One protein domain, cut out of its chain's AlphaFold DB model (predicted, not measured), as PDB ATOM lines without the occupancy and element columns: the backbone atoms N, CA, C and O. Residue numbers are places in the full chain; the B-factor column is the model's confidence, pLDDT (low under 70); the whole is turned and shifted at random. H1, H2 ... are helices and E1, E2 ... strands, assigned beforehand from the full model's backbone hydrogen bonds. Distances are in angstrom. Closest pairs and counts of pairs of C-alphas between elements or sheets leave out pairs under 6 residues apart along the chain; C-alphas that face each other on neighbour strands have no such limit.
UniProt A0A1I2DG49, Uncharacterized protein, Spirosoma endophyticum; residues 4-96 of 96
ATOM      1  N   LEU A   4      18.729   1.022  37.184       92.88
ATOM      2  CA  LEU A   4      18.657   1.524  38.558       92.88
ATOM      3  C   LEU A   4      19.913   1.163  39.362       92.88
ATOM      4  O   LEU A   4      20.463   2.010  40.064       92.88
ATOM      5  N   GLU A   5      20.364  -0.091  39.266       92.88
ATOM      6  CA  GLU A   5      21.613  -0.543  39.894       92.88
ATOM      7  C   GLU A   5      22.811   0.226  39.339       92.88
ATOM      8  O   GLU A   5      23.661   0.679  40.101       92.88
ATOM      9  N   PHE A   6      22.834   0.437  38.022       94.25
ATOM     10  CA  PHE A   6      23.876   1.211  37.364       94.25
ATOM     11  C   PHE A   6      23.905   2.663  37.853       94.25
ATOM     12  O   PHE A   6      24.958   3.144  38.254       94.25
ATOM     13  N   GLY A   7      22.758   3.344  37.902       94.69
ATOM     14  CA  GLY A   7      22.680   4.721  38.394       94.69
ATOM     15  C   GLY A   7      23.151   4.872  39.844       94.69
ATOM     16  O   GLY A   7      23.882   5.809  40.157       94.69
ATOM     17  N   ARG A   8      22.797   3.924  40.726       96.06
ATOM     18  CA  ARG A   8      23.296   3.900  42.115       96.06
ATOM     19  C   ARG A   8      24.811   3.735  42.168       96.06
ATOM     20  O   ARG A   8      25.473   4.470  42.891       96.06
ATOM     21  N   LEU A   9      25.346   2.829  41.357       96.44
ATOM     22  CA  LEU A   9      26.778   2.580  41.293       96.44
ATOM     23  C   LEU A   9      27.567   3.821  40.852       96.44
ATOM     24  O   LEU A   9      28.606   4.111  41.438       96.44
ATOM     25  N   LEU A  10      27.068   4.587  39.875       96.69
ATOM     26  CA  LEU A  10      27.705   5.846  39.467       96.69
ATOM     27  C   LEU A  10      27.743   6.864  40.615       96.69
ATOM     28  O   LEU A  10      28.766   7.511  40.815       96.69
ATOM     29  N   ILE A  11      26.663   6.972  41.399       96.94
ATOM     30  CA  ILE A  11      26.608   7.855  42.576       96.94
ATOM     31  C   ILE A  11      27.619   7.413  43.639       96.94
ATOM     32  O   ILE A  11      28.299   8.257  44.219       96.94
ATOM     33  N   ASP A  12      27.730   6.112  43.900       97.62
ATOM     34  CA  ASP A  12      28.678   5.592  44.888       97.62
ATOM     35  C   ASP A  12      30.135   5.813  44.457       97.62
ATOM     36  O   ASP A  12      30.965   6.181  45.284       97.62
ATOM     37  N   ILE A  13      30.442   5.679  43.162       98.00
ATOM     38  CA  ILE A  13      31.767   6.005  42.607       98.00
ATOM     39  C   ILE A  13      32.052   7.509  42.703       98.00
ATOM     40  O   ILE A  13      33.146   7.900  43.096       98.00
ATOM     41  N   GLN A  14      31.068   8.358  42.397       97.12
ATOM     42  CA  GLN A  14      31.188   9.818  42.471       97.12
ATOM     43  C   GLN A  14      31.475  10.330  43.897       97.12
ATOM     44  O   GLN A  14      31.927  11.459  44.065       97.12
ATOM     45  N   ARG A  15      31.205   9.521  44.930       97.25
ATOM     46  CA  ARG A  15      31.501   9.840  46.338       97.25
ATOM     47  C   ARG A  15      32.933   9.519  46.761       97.25
ATOM     48  O   ARG A  15      33.291   9.822  47.895       97.25
ATOM     49  N   LEU A  16      33.729   8.873  45.913       97.44
ATOM     50  CA  LEU A  16      35.131   8.596  46.212       97.44
ATOM     51  C   LEU A  16      35.941   9.898  46.137       97.44
ATOM     52  O   LEU A  16      35.873  10.604  45.137       97.44
ATOM     53  N   ASP A  17      36.760  10.184  47.151       96.38
ATOM     54  CA  ASP A  17      37.490  11.464  47.275       96.38
ATOM     55  C   ASP A  17      38.420  11.784  46.091       96.38
ATOM     56  O   ASP A  17      38.739  12.941  45.815       96.38
ATOM     57  N   PHE A  18      38.894  10.752  45.392       96.12
ATOM     58  CA  PHE A  18      39.772  10.902  44.233       96.12
ATOM     59  C   PHE A  18      39.017  11.053  42.907       96.12
ATOM     60  O   PHE A  18      39.676  11.162  41.874       96.12
ATOM     61  N   VAL A  19      37.681  11.057  42.913       97.62
ATOM     62  CA  VAL A  19      36.826  11.177  41.726       97.62
ATOM     63  C   VAL A  19      36.231  12.581  41.649       97.62
ATOM     64  O   VAL A  19      35.620  13.064  42.596       97.62
ATOM     65  N   ASP A  20      36.400  13.232  40.501       97.62
ATOM     66  CA  ASP A  20      35.812  14.543  40.202       97.62
ATOM     67  C   ASP A  20      34.485  14.403  39.455       97.62
ATOM     68  O   ASP A  20      33.494  15.052  39.780       97.62
ATOM     69  N   ASN A  21      34.449  13.522  38.456       97.44
ATOM     70  CA  ASN A  21      33.295  13.341  37.588       97.44
ATOM     71  C   ASN A  21      33.219  11.903  37.071       97.44
ATOM     72  O   ASN A  21      34.239  11.281  36.770       97.44
ATOM     73  N   VAL A  22      32.000  11.397  36.916       97.06
ATOM     74  CA  VAL A  22      31.721  10.094  36.318       97.06
ATOM     75  C   VAL A  22      30.813  10.287  35.108       97.06
ATOM     76  O   VAL A  22      29.679  10.751  35.227       97.06
ATOM     77  N   ASN A  23      31.292   9.892  33.932       95.88
ATOM     78  CA  ASN A  23      30.554   9.976  32.678       95.88
ATOM     79  C   ASN A  23      30.370   8.580  32.073       95.88
ATOM     80  O   ASN A  23      31.319   7.814  31.947       95.88
ATOM     81  N   ALA A  24      29.150   8.257  31.655       94.50
ATOM     82  CA  ALA A  24      28.829   7.018  30.958       94.50
ATOM     83  C   ALA A  24      28.211   7.343  29.588       94.50
ATOM     84  O   ALA A  24      26.982   7.389  29.467       94.50
ATOM     85  N   PRO A  25      29.034   7.596  28.550       93.19
ATOM     86  CA  PRO A  25      28.533   7.900  27.218       93.19
ATOM     87  C   PRO A  25      27.638   6.777  26.684       93.19
ATOM     88  O   PRO A  25      27.954   5.589  26.773       93.19
ATOM     89  N   THR A  26      26.503   7.143  26.092       88.62
ATOM     90  CA  THR A  26      25.575   6.164  25.517       88.62
ATOM     91  C   THR A  26      26.206   5.453  24.323       88.62
ATOM     92  O   THR A  26      26.756   6.098  23.434       88.62
ATOM     93  N   GLY A  27      26.082   4.126  24.276       86.12
ATOM     94  CA  GLY A  27      26.509   3.312  23.133       86.12
ATOM     95  C   GLY A  27      27.980   2.881  23.132       86.12
ATOM     96  O   GLY A  27      28.345   2.067  22.293       86.12
ATOM     97  N   THR A  28      28.812   3.354  24.068       89.12
ATOM     98  CA  THR A  28      30.228   2.934  24.156       89.12
ATOM     99  C   THR A  28      30.434   1.702  25.031       89.12
ATOM    100  O   THR A  28      31.439   1.016  24.896       89.12
ATOM    101  N   GLY A  29      29.510   1.435  25.960       91.94
ATOM    102  CA  GLY A  29      29.690   0.395  26.974       91.94
ATOM    103  C   GLY A  29      30.769   0.723  28.014       91.94
ATOM    104  O   GLY A  29      31.064  -0.129  28.845       91.94
ATOM    105  N   MET A  30      31.316   1.943  28.003       95.06
ATOM    106  CA  MET A  30      32.393   2.386  28.888       95.06
ATOM    107  C   MET A  30      31.905   3.445  29.873       95.06
ATOM    108  O   MET A  30      31.050   4.274  29.555       95.06
ATOM    109  N   VAL A  31      32.505   3.441  31.058       96.88
ATOM    110  CA  VAL A  31      32.386   4.484  32.072       96.88
ATOM    111  C   VAL A  31      33.741   5.148  32.241       96.88
ATOM    112  O   VAL A  31      34.762   4.485  32.419       96.88
ATOM    113  N   LEU A  32      33.730   6.469  32.135       97.38
ATOM    114  CA  LEU A  32      34.872   7.356  32.249       97.38
ATOM    115  C   LEU A  32      34.824   8.011  33.625       97.38
ATOM    116  O   LEU A  32      33.800   8.574  34.010       97.38
ATOM    117  N   ILE A  33      35.924   7.927  34.359       97.75
ATOM    118  CA  ILE A  33      36.025   8.412  35.732       97.75
ATOM    119  C   ILE A  33      37.173   9.407  35.764       97.75
ATOM    120  O   ILE A  33      38.344   9.030  35.714       97.75
ATOM    121  N   GLU A  34      36.827  10.684  35.796       97.44
ATOM    122  CA  GLU A  34      37.792  11.764  35.928       97.44
ATOM    123  C   GLU A  34      38.295  11.824  37.364       97.44
ATOM    124  O   GLU A  34      37.513  11.813  38.318       97.44
ATOM    125  N   VAL A  35      39.611  11.905  37.518       97.00
ATOM    126  CA  VAL A  35      40.233  12.028  38.836       97.00
ATOM    127  C   VAL A  35      40.163  13.464  39.349       97.00
ATOM    128  O   VAL A  35      40.015  14.412  38.574       97.00
ATOM    129  N   SER A  36      40.321  13.632  40.662       96.81
ATOM    130  CA  SER A  36      40.264  14.934  41.328       96.81
ATOM    131  C   SER A  36      41.205  15.971  40.685       96.81
ATOM    132  O   SER A  36      42.295  15.621  40.210       96.81
ATOM    133  N   PRO A  37      40.854  17.274  40.696       95.75
ATOM    134  CA  PRO A  37      41.701  18.329  40.131       95.75
ATOM    135  C   PRO A  37      43.135  18.330  40.682       95.75
ATOM    136  O   PRO A  37      44.085  18.587  39.944       95.75
ATOM    137  N   THR A  38      43.303  17.978  41.961       93.81
ATOM    138  CA  THR A  38      44.613  17.830  42.609       93.81
ATOM    139  C   THR A  38      45.476  16.771  41.925       93.81
ATOM    140  O   THR A  38      46.658  17.008  41.690       93.81
ATOM    141  N   LEU A  39      44.896  15.623  41.565       93.88
ATOM    142  CA  LEU A  39      45.606  14.563  40.852       93.88
ATOM    143  C   LEU A  39      45.863  14.943  39.391       93.88
ATOM    144  O   LEU A  39      46.960  14.713  38.887       93.88
ATOM    145  N   ARG A  40      44.907  15.595  38.718       94.25
ATOM    146  CA  ARG A  40      45.090  16.054  37.327       94.25
ATOM    147  C   ARG A  40      46.244  17.042  37.163       94.25
ATOM    148  O   ARG A  40      46.877  17.059  36.113       94.25
ATOM    149  N   ALA A  41      46.550  17.825  38.196       94.06
ATOM    150  CA  ALA A  41      47.671  18.763  38.179       94.06
ATOM    151  C   ALA A  41      49.054  18.082  38.146       94.06
ATOM    152  O   ALA A  41      50.026  18.714  37.737       94.06
ATOM    153  N   ILE A  42      49.153  16.820  38.576       93.31
ATOM    154  CA  ILE A  42      50.425  16.081  38.669       93.31
ATOM    155  C   ILE A  42      50.497  14.867  37.739       93.31
ATOM    156  O   ILE A  42      51.592  14.418  37.403       93.31
ATOM    157  N   LEU A  43      49.352  14.324  37.325       94.25
ATOM    158  CA  LEU A  43      49.292  13.145  36.473       94.25
ATOM    159  C   LEU A  43      49.393  13.510  34.987       94.25
ATOM    160  O   LEU A  43      48.799  14.502  34.545       94.25
ATOM    161  N   PRO A  44      50.075  12.678  34.179       93.69
ATOM    162  CA  PRO A  44      50.020  12.806  32.728       93.69
ATOM    163  C   PRO A  44      48.576  12.635  32.243       93.69
ATOM    164  O   PRO A  44      47.809  11.871  32.827       93.69
ATOM    165  N   GLN A  45      48.217  13.299  31.139       92.81
ATOM    166  CA  GLN A  45      46.841  13.326  30.613       92.81
ATOM    167  C   GLN A  45      46.207  11.932  30.471       92.81
ATOM    168  O   GLN A  45      45.034  11.758  30.785       92.81
ATOM    169  N   ALA A  46      46.993  10.928  30.072       91.06
ATOM    170  CA  ALA A  46      46.527   9.551  29.900       91.06
ATOM    171  C   ALA A  46      46.029   8.879  31.196       91.06
ATOM    172  O   ALA A  46      45.254   7.933  31.117       91.06
ATOM    173  N   LEU A  47      46.453   9.357  32.371       93.06
ATOM    174  CA  LEU A  47      46.074   8.816  33.684       93.06
ATOM    175  C   LEU A  47      45.030   9.681  34.409       93.06
ATOM    176  O   LEU A  47      44.659   9.386  35.542       93.06
ATOM    177  N   GLN A  48      44.553  10.760  33.778       95.50
ATOM    178  CA  GLN A  48      43.558  11.658  34.374       95.50
ATOM    179  C   GLN A  48      42.126  11.114  34.285       95.50
ATOM    180  O   GLN A  48      41.237  11.614  34.974       95.50
ATOM    181  N   VAL A  49      41.899  10.109  33.436       96.69
ATOM    182  CA  VAL A  49      40.594   9.478  33.234       96.69
ATOM    183  C   VAL A  49      40.760   7.967  33.294       96.69
ATOM    184  O   VAL A  49      41.374   7.371  32.409       96.69
ATOM    185  N   LEU A  50      40.186   7.342  34.319       95.94
ATOM    186  CA  LEU A  50      40.084   5.887  34.387       95.94
ATOM    187  C   LEU A  50      38.925   5.429  33.501       95.94
ATOM    188  O   LEU A  50      37.854   6.035  33.499       95.94
ATOM    189  N   GLN A  51      39.140   4.358  32.742       95.62
ATOM    190  CA  GLN A  51      38.138   3.798  31.840       95.62
ATOM    191  C   GLN A  51      37.775   2.392  32.300       95.62
ATOM    192  O   GLN A  51      38.658   1.557  32.486       95.62
ATOM    193  N   VAL A  52      36.481   2.132  32.477       96.12
ATOM    194  CA  VAL A  52      35.972   0.843  32.966       96.12
ATOM    195  C   VAL A  52      34.811   0.393  32.100       96.12
ATOM    196  O   VAL A  52      33.918   1.181  31.799       96.12
ATOM    197  N   GLU A  53      34.782  -0.879  31.720       95.75
ATOM    198  CA  GLU A  53      33.612  -1.438  31.047       95.75
ATOM    199  C   GLU A  53      32.402  -1.441  31.988       95.75
ATOM    200  O   GLU A  53      32.488  -1.852  33.146       95.75
ATOM    201  N   ARG A  54      31.229  -1.046  31.481       94.44
ATOM    202  CA  ARG A  54      29.964  -1.062  32.235       94.44
ATOM    203  C   ARG A  54      29.639  -2.454  32.786       94.44
ATOM    204  O   ARG A  54      29.028  -2.556  33.844       94.44
ATOM    205  N   SER A  55      30.024  -3.513  32.077       93.44
ATOM    206  CA  SER A  55      29.863  -4.919  32.477       93.44
ATOM    207  C   SER A  55      30.692  -5.299  33.710       93.44
ATOM    208  O   SER A  55      30.246  -6.135  34.492       93.44
ATOM    209  N   ALA A  56      31.871  -4.695  33.877       94.00
ATOM    210  CA  ALA A  56      32.822  -4.976  34.952       94.00
ATOM    211  C   ALA A  56      32.814  -3.906  36.059       94.00
ATOM    212  O   ALA A  56      33.515  -4.042  37.064       94.00
ATOM    213  N   LEU A  57      32.033  -2.838  35.882       96.25
ATOM    214  CA  LEU A  57      32.013  -1.707  36.793       96.25
ATOM    215  C   LEU A  57      31.610  -2.139  38.206       96.25
ATOM    216  O   LEU A  57      30.559  -2.737  38.432       96.25
ATOM    217  N   SER A  58      32.437  -1.761  39.173       96.81
ATOM    218  CA  SER A  58      32.135  -1.816  40.599       96.81
ATOM    219  C   SER A  58      32.986  -0.780  41.331       96.81
ATOM    220  O   SER A  58      34.032  -0.378  40.824       96.81
ATOM    221  N   VAL A  59      32.585  -0.374  42.538       97.56
ATOM    222  CA  VAL A  59      33.405   0.525  43.377       97.56
ATOM    223  C   VAL A  59      34.799  -0.070  43.612       97.56
ATOM    224  O   VAL A  59      35.800   0.626  43.477       97.56
ATOM    225  N   ASN A  60      34.873  -1.378  43.878       97.56
ATOM    226  CA  ASN A  60      36.139  -2.084  44.086       97.56
ATOM    227  C   ASN A  60      37.026  -2.071  42.840       97.56
ATOM    228  O   ASN A  60      38.236  -1.920  42.962       97.56
ATOM    229  N   GLU A  61      36.435  -2.207  41.653       97.25
ATOM    230  CA  GLU A  61      37.189  -2.137  40.403       97.25
ATOM    231  C   GLU A  61      37.775  -0.739  40.197       97.25
ATOM    232  O   GLU A  61      38.953  -0.612  39.884       97.25
ATOM    233  N   VAL A  62      37.012   0.320  40.476       97.38
ATOM    234  CA  VAL A  62      37.527   1.697  40.411       97.38
ATOM    235  C   VAL A  62      38.674   1.916  41.399       97.38
ATOM    236  O   VAL A  62      39.695   2.492  41.030       97.38
ATOM    237  N   ILE A  63      38.548   1.414  42.632       97.75
ATOM    238  CA  ILE A  63      39.613   1.482  43.644       97.75
ATOM    239  C   ILE A  63      40.854   0.703  43.187       97.75
ATOM    240  O   ILE A  63      41.974   1.193  43.322       97.75
ATOM    241  N   ARG A  64      40.671  -0.486  42.605       97.19
ATOM    242  CA  ARG A  64      41.770  -1.298  42.070       97.19
ATOM    243  C   ARG A  64      42.501  -0.564  40.949       97.19
ATOM    244  O   ARG A  64      43.726  -0.523  40.948       97.19
ATOM    245  N   LEU A  65      41.764   0.028  40.011       95.81
ATOM    246  CA  LEU A  65      42.340   0.801  38.910       95.81
ATOM    247  C   LEU A  65      43.064   2.047  39.424       95.81
ATOM    248  O   LEU A  65      44.155   2.343  38.953       95.81
ATOM    249  N   TYR A  66      42.506   2.737  40.420       96.31
ATOM    250  CA  TYR A  66      43.186   3.837  41.100       96.31
ATOM    251  C   TYR A  66      44.522   3.383  41.705       96.31
ATOM    252  O   TYR A  66      45.553   4.019  41.491       96.31
ATOM    253  N   GLN A  67      44.534   2.252  42.412       96.56
ATOM    254  CA  GLN A  67      45.755   1.710  43.000       96.56
ATOM    255  C   GLN A  67      46.810   1.389  41.929       96.56
ATOM    256  O   GLN A  67      47.929   1.891  42.007       96.56
ATOM    257  N   VAL A  68      46.438   0.632  40.897       94.44
ATOM    258  CA  VAL A  68      47.372   0.185  39.851       94.44
ATOM    259  C   VAL A  68      47.868   1.347  38.990       94.44
ATOM    260  O   VAL A  68      49.054   1.459  38.706       94.44
ATOM    261  N   TYR A  69      46.976   2.232  38.549       93.50
ATOM    262  CA  TYR A  69      47.341   3.242  37.555       93.50
ATOM    263  C   TYR A  69      47.830   4.553  38.153       93.50
ATOM    264  O   TYR A  69      48.513   5.306  37.463       93.50
ATOM    265  N   ILE A  70      47.486   4.850  39.405       94.19
ATOM    266  CA  ILE A  70      47.827   6.131  40.028       94.19
ATOM    267  C   ILE A  70      48.817   5.930  41.162       94.19
ATOM    268  O   ILE A  70      49.875   6.557  41.148       94.19
ATOM    269  N   VAL A  71      48.512   5.059  42.126       95.44
ATOM    270  CA  VAL A  71      49.380   4.880  43.300       95.44
ATOM    271  C   VAL A  71      50.722   4.274  42.895       95.44
ATOM    272  O   VAL A  71      51.759   4.872  43.179       95.44
ATOM    273  N   GLU A  72      50.711   3.148  42.180       95.19
ATOM    274  CA  GLU A  72      51.948   2.478  41.750       95.19
ATOM    275  C   GLU A  72      52.777   3.364  40.805       95.19
ATOM    276  O   GLU A  72      53.992   3.475  40.967       95.19
ATOM    277  N   TYR A  73      52.125   4.086  39.885       93.19
ATOM    278  CA  TYR A  73      52.799   5.039  38.997       93.19
ATOM    279  C   TYR A  73      53.522   6.150  39.774       93.19
ATOM    280  O   TYR A  73      54.692   6.442  39.518       93.19
ATOM    281  N   LEU A  74      52.847   6.784  40.737       94.25
ATOM    282  CA  LEU A  74      53.449   7.858  41.533       94.25
ATOM    283  C   LEU A  74      54.596   7.344  42.410       94.25
ATOM    284  O   LEU A  74      55.588   8.057  42.609       94.25
ATOM    285  N   GLU A  75      54.488   6.117  42.914       95.31
ATOM    286  CA  GLU A  75      55.571   5.464  43.643       95.31
ATOM    287  C   GLU A  75      56.797   5.249  42.744       95.31
ATOM    288  O   GLU A  75      57.899   5.673  43.106       95.31
ATOM    289  N   GLU A  76      56.616   4.687  41.548       94.62
ATOM    290  CA  GLU A  76      57.698   4.462  40.583       94.62
ATOM    291  C   GLU A  76      58.387   5.776  40.177       94.62
ATOM    292  O   GLU A  76      59.623   5.877  40.183       94.62
ATOM    293  N   VAL A  77      57.602   6.822  39.895       94.06
ATOM    294  CA  VAL A  77      58.116   8.165  39.583       94.06
ATOM    295  C   VAL A  77      58.949   8.713  40.744       94.06
ATOM    296  O   VAL A  77      60.054   9.225  40.536       94.06
ATOM    297  N   THR A  78      58.463   8.569  41.979       96.12
ATOM    298  CA  THR A  78      59.158   9.045  43.183       96.12
ATOM    299  C   THR A  78      60.479   8.312  43.391       96.12
ATOM    300  O   THR A  78      61.514   8.946  43.629       96.12
ATOM    301  N   GLN A  79      60.478   6.983  43.270       97.25
ATOM    302  CA  GLN A  79      61.684   6.168  43.406       97.25
ATOM    303  C   GLN A  79      62.721   6.538  42.334       97.25
ATOM    304  O   GLN A  79      63.892   6.781  42.652       97.25
ATOM    305  N   THR A  80      62.286   6.673  41.081       97.19
ATOM    306  CA  THR A  80      63.143   7.061  39.953       97.19
ATOM    307  C   THR A  80      63.779   8.434  40.175       97.19
ATOM    308  O   THR A  80      65.001   8.582  40.059       97.19
ATOM    309  N   ALA A  81      62.991   9.431  40.587       97.25
ATOM    310  CA  ALA A  81      63.488  10.774  40.877       97.25
ATOM    311  C   ALA A  81      64.543  10.776  41.999       97.25
ATOM    312  O   ALA A  81      65.576  11.446  41.899       97.25
ATOM    313  N   GLN A  82      64.340   9.981  43.056       98.06
ATOM    314  CA  GLN A  82      65.312   9.850  44.144       98.06
ATOM    315  C   GLN A  82      66.624   9.200  43.689       98.06
ATOM    316  O   GLN A  82      67.703   9.632  44.111       98.06
ATOM    317  N   ILE A  83      66.558   8.179  42.829       97.94
ATOM    318  CA  ILE A  83      67.746   7.534  42.251       97.94
ATOM    319  C   ILE A  83      68.549   8.550  41.435       97.94
ATOM    320  O   ILE A  83      69.760   8.682  41.641       97.94
ATOM    321  N   MET A  84      67.880   9.321  40.574       97.56
ATOM    322  CA  MET A  84      68.518  10.363  39.766       97.56
ATOM    323  C   MET A  84      69.171  11.444  40.637       97.56
ATOM    324  O   MET A  84      70.328  11.803  40.412       97.56
ATOM    325  N   LEU A  85      68.496  11.900  41.697       97.56
ATOM    326  CA  LEU A  85      69.063  12.870  42.639       97.56
ATOM    327  C   LEU A  85      70.321  12.330  43.338       97.56
ATOM    328  O   LEU A  85      71.317  13.044  43.482       97.56
ATOM    329  N   ARG A  86      70.304  11.064  43.774       97.12
ATOM    330  CA  ARG A  86      71.474  10.411  44.386       97.12
ATOM    331  C   ARG A  86      72.636  10.316  43.397       97.12
ATOM    332  O   ARG A  86      73.778  10.554  43.790       97.12
ATOM    333  N   ALA A  87      72.363   9.999  42.132       96.44
ATOM    334  CA  ALA A  87      73.377   9.966  41.083       96.44
ATOM    335  C   ALA A  87      73.987  11.358  40.842       96.44
ATOM    336  O   ALA A  87      75.211  11.489  40.854       96.44
ATOM    337  N   ALA A  88      73.158  12.401  40.739       96.06
ATOM    338  CA  ALA A  88      73.613  13.782  40.567       96.06
ATOM    339  C   ALA A  88      74.505  14.257  41.731       96.06
ATOM    340  O   ALA A  88      75.574  14.823  41.507       96.06
ATOM    341  N   LYS A  89      74.130  13.951  42.984       96.00
ATOM    342  CA  LYS A  89      74.954  14.251  44.173       96.00
ATOM    343  C   LYS A  89      76.311  13.535  44.156       96.00
ATOM    344  O   LYS A  89      77.316  14.103  44.573       96.00
ATOM    345  N   LYS A  90      76.362  12.289  43.670       94.94
ATOM    346  CA  LYS A  90      77.624  11.545  43.517       94.94
ATOM    347  C   LYS A  90      78.508  12.136  42.420       94.94
ATOM    348  O   LYS A  90      79.724  12.143  42.577       94.94
ATOM    349  N   GLN A  91      77.922  12.610  41.321       92.81
ATOM    350  CA  GLN A  91      78.669  13.246  40.234       92.81
ATOM    351  C   GLN A  91      79.316  14.554  40.698       92.81
ATOM    352  O   GLN A  91      80.510  14.737  40.491       92.81
ATOM    353  N   THR A  92      78.578  15.420  41.396       92.44
ATOM    354  CA  THR A  92      79.127  16.687  41.910       92.44
ATOM    355  C   THR A  92      80.212  16.492  42.964       92.44
ATOM    356  O   THR A  92      81.167  17.260  42.990       92.44
ATOM    357  N   ALA A  93      80.125  15.448  43.793       88.56
ATOM    358  CA  ALA A  93      81.179  15.117  44.751       88.56
ATOM    359  C   ALA A  93      82.504  14.696  44.087       88.56
ATOM    360  O   ALA A  93      83.551  14.897  44.685       88.56
ATOM    361  N   LYS A  94      82.469  14.135  42.869       82.19
ATOM    362  CA  LYS A  94      83.669  13.749  42.099       82.19
ATOM    363  C   LYS A  94      84.322  14.909  41.342       82.19
ATOM    364  O   LYS A  94      85.409  14.738  40.806       82.19
ATOM    365  N   LEU A  95      83.625  16.039  41.226       81.00
ATOM    366  CA  LEU A  95      84.118  17.252  40.564       81.00
ATOM    367  C   LEU A  95      84.842  18.199  41.536       81.00
ATOM    368  O   LEU A  95      85.344  19.233  41.101       81.00
ATOM    369  N   LYS A  96      84.847  17.876  42.833       57.56
ATOM    370  CA  LYS A  96      85.622  18.552  43.877       57.56
ATOM    371  C   LYS A  96      86.884  17.756  44.168       57.56
ATOM    372  O   LYS A  96      87.896  18.413  44.481       57.56
TER     373      LYS A  96
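Overview. This is residues 4 to 96 of the 96 residues of an uncharacterized protein of Spirosoma endophyticum (UniProt A0A1I2DG49). A small head, made of a three-stranded antiparallel sheet with helix H1 over E1, has one very long helix, H3, that begins at the head and runs far beyond it. Residues 75 to 96, of which 75 to 93 belong to H3, stick out as an arm. The printed part has 93 residues with three named helices and three named strands, along the chain H1, E1, E2, H2, E3, H3; the sheet's order is E1, E2, E3, and the class is mixed, helices and strands. The whole is only just loose, close to extended, with a radius of gyration of the C-alphas of 18.4 A and spans of 69 by 23 by 20 A.

Arrangement. H1, residues 4 to 14, is on the sheet of E1, residues 19 to 23, E2, residues 30 to 35, and E3, residues 49 to 53. It lies over E1 at a height over the sheet of 9.6 A and runs along the strands, at 5 degrees to E1 on the local plane. E1 and E2 form an antiparallel hairpin, with N 20 and O 34 2.8 A apart. E2 and E3 are antiparallel, with N 31 and O 52 2.8 A apart. H2, residues 37 to 40, only grazes the sheet. H3, residues 59 to 93, only grazes it with residues 61 to 70; the closest C-alphas of E3 and H3, those of Leu 50 and Leu 65, are 7.2 A apart. With residues 59 to 62 alone H3 touches H1, at a shallow tilt of 24 degrees, the same way; their closest C-alphas, of Ile 13 and Val 59, are 5.8 A apart. Every O i to N i+4 pair is within hydrogen-bond range in H1, and 29 of 31 in H3; H2 is too short for such a pair.

Along the chain. H1 begins at C-alpha 4 (18.657, 1.524, 38.558) and is 15.5 A long. E1, E2 and E3 measure 11.1 A, 15.9 A and 13.1 A, and H2 5.0 A. H3 runs 50.0 A, from C-alpha 59 (33.405, 0.525, 43.377) to C-alpha 93 (81.179, 15.117, 44.751).

Size, cuts and confidence. Without residues 75 to 96 the body spans 35 by 21 by 19 A. The two C-alphas farthest apart, of Leu 4 and Lys 96, are 69.3 A apart. The printed part has no cut and no long link; residue 96 alone has a pLDDT under 70.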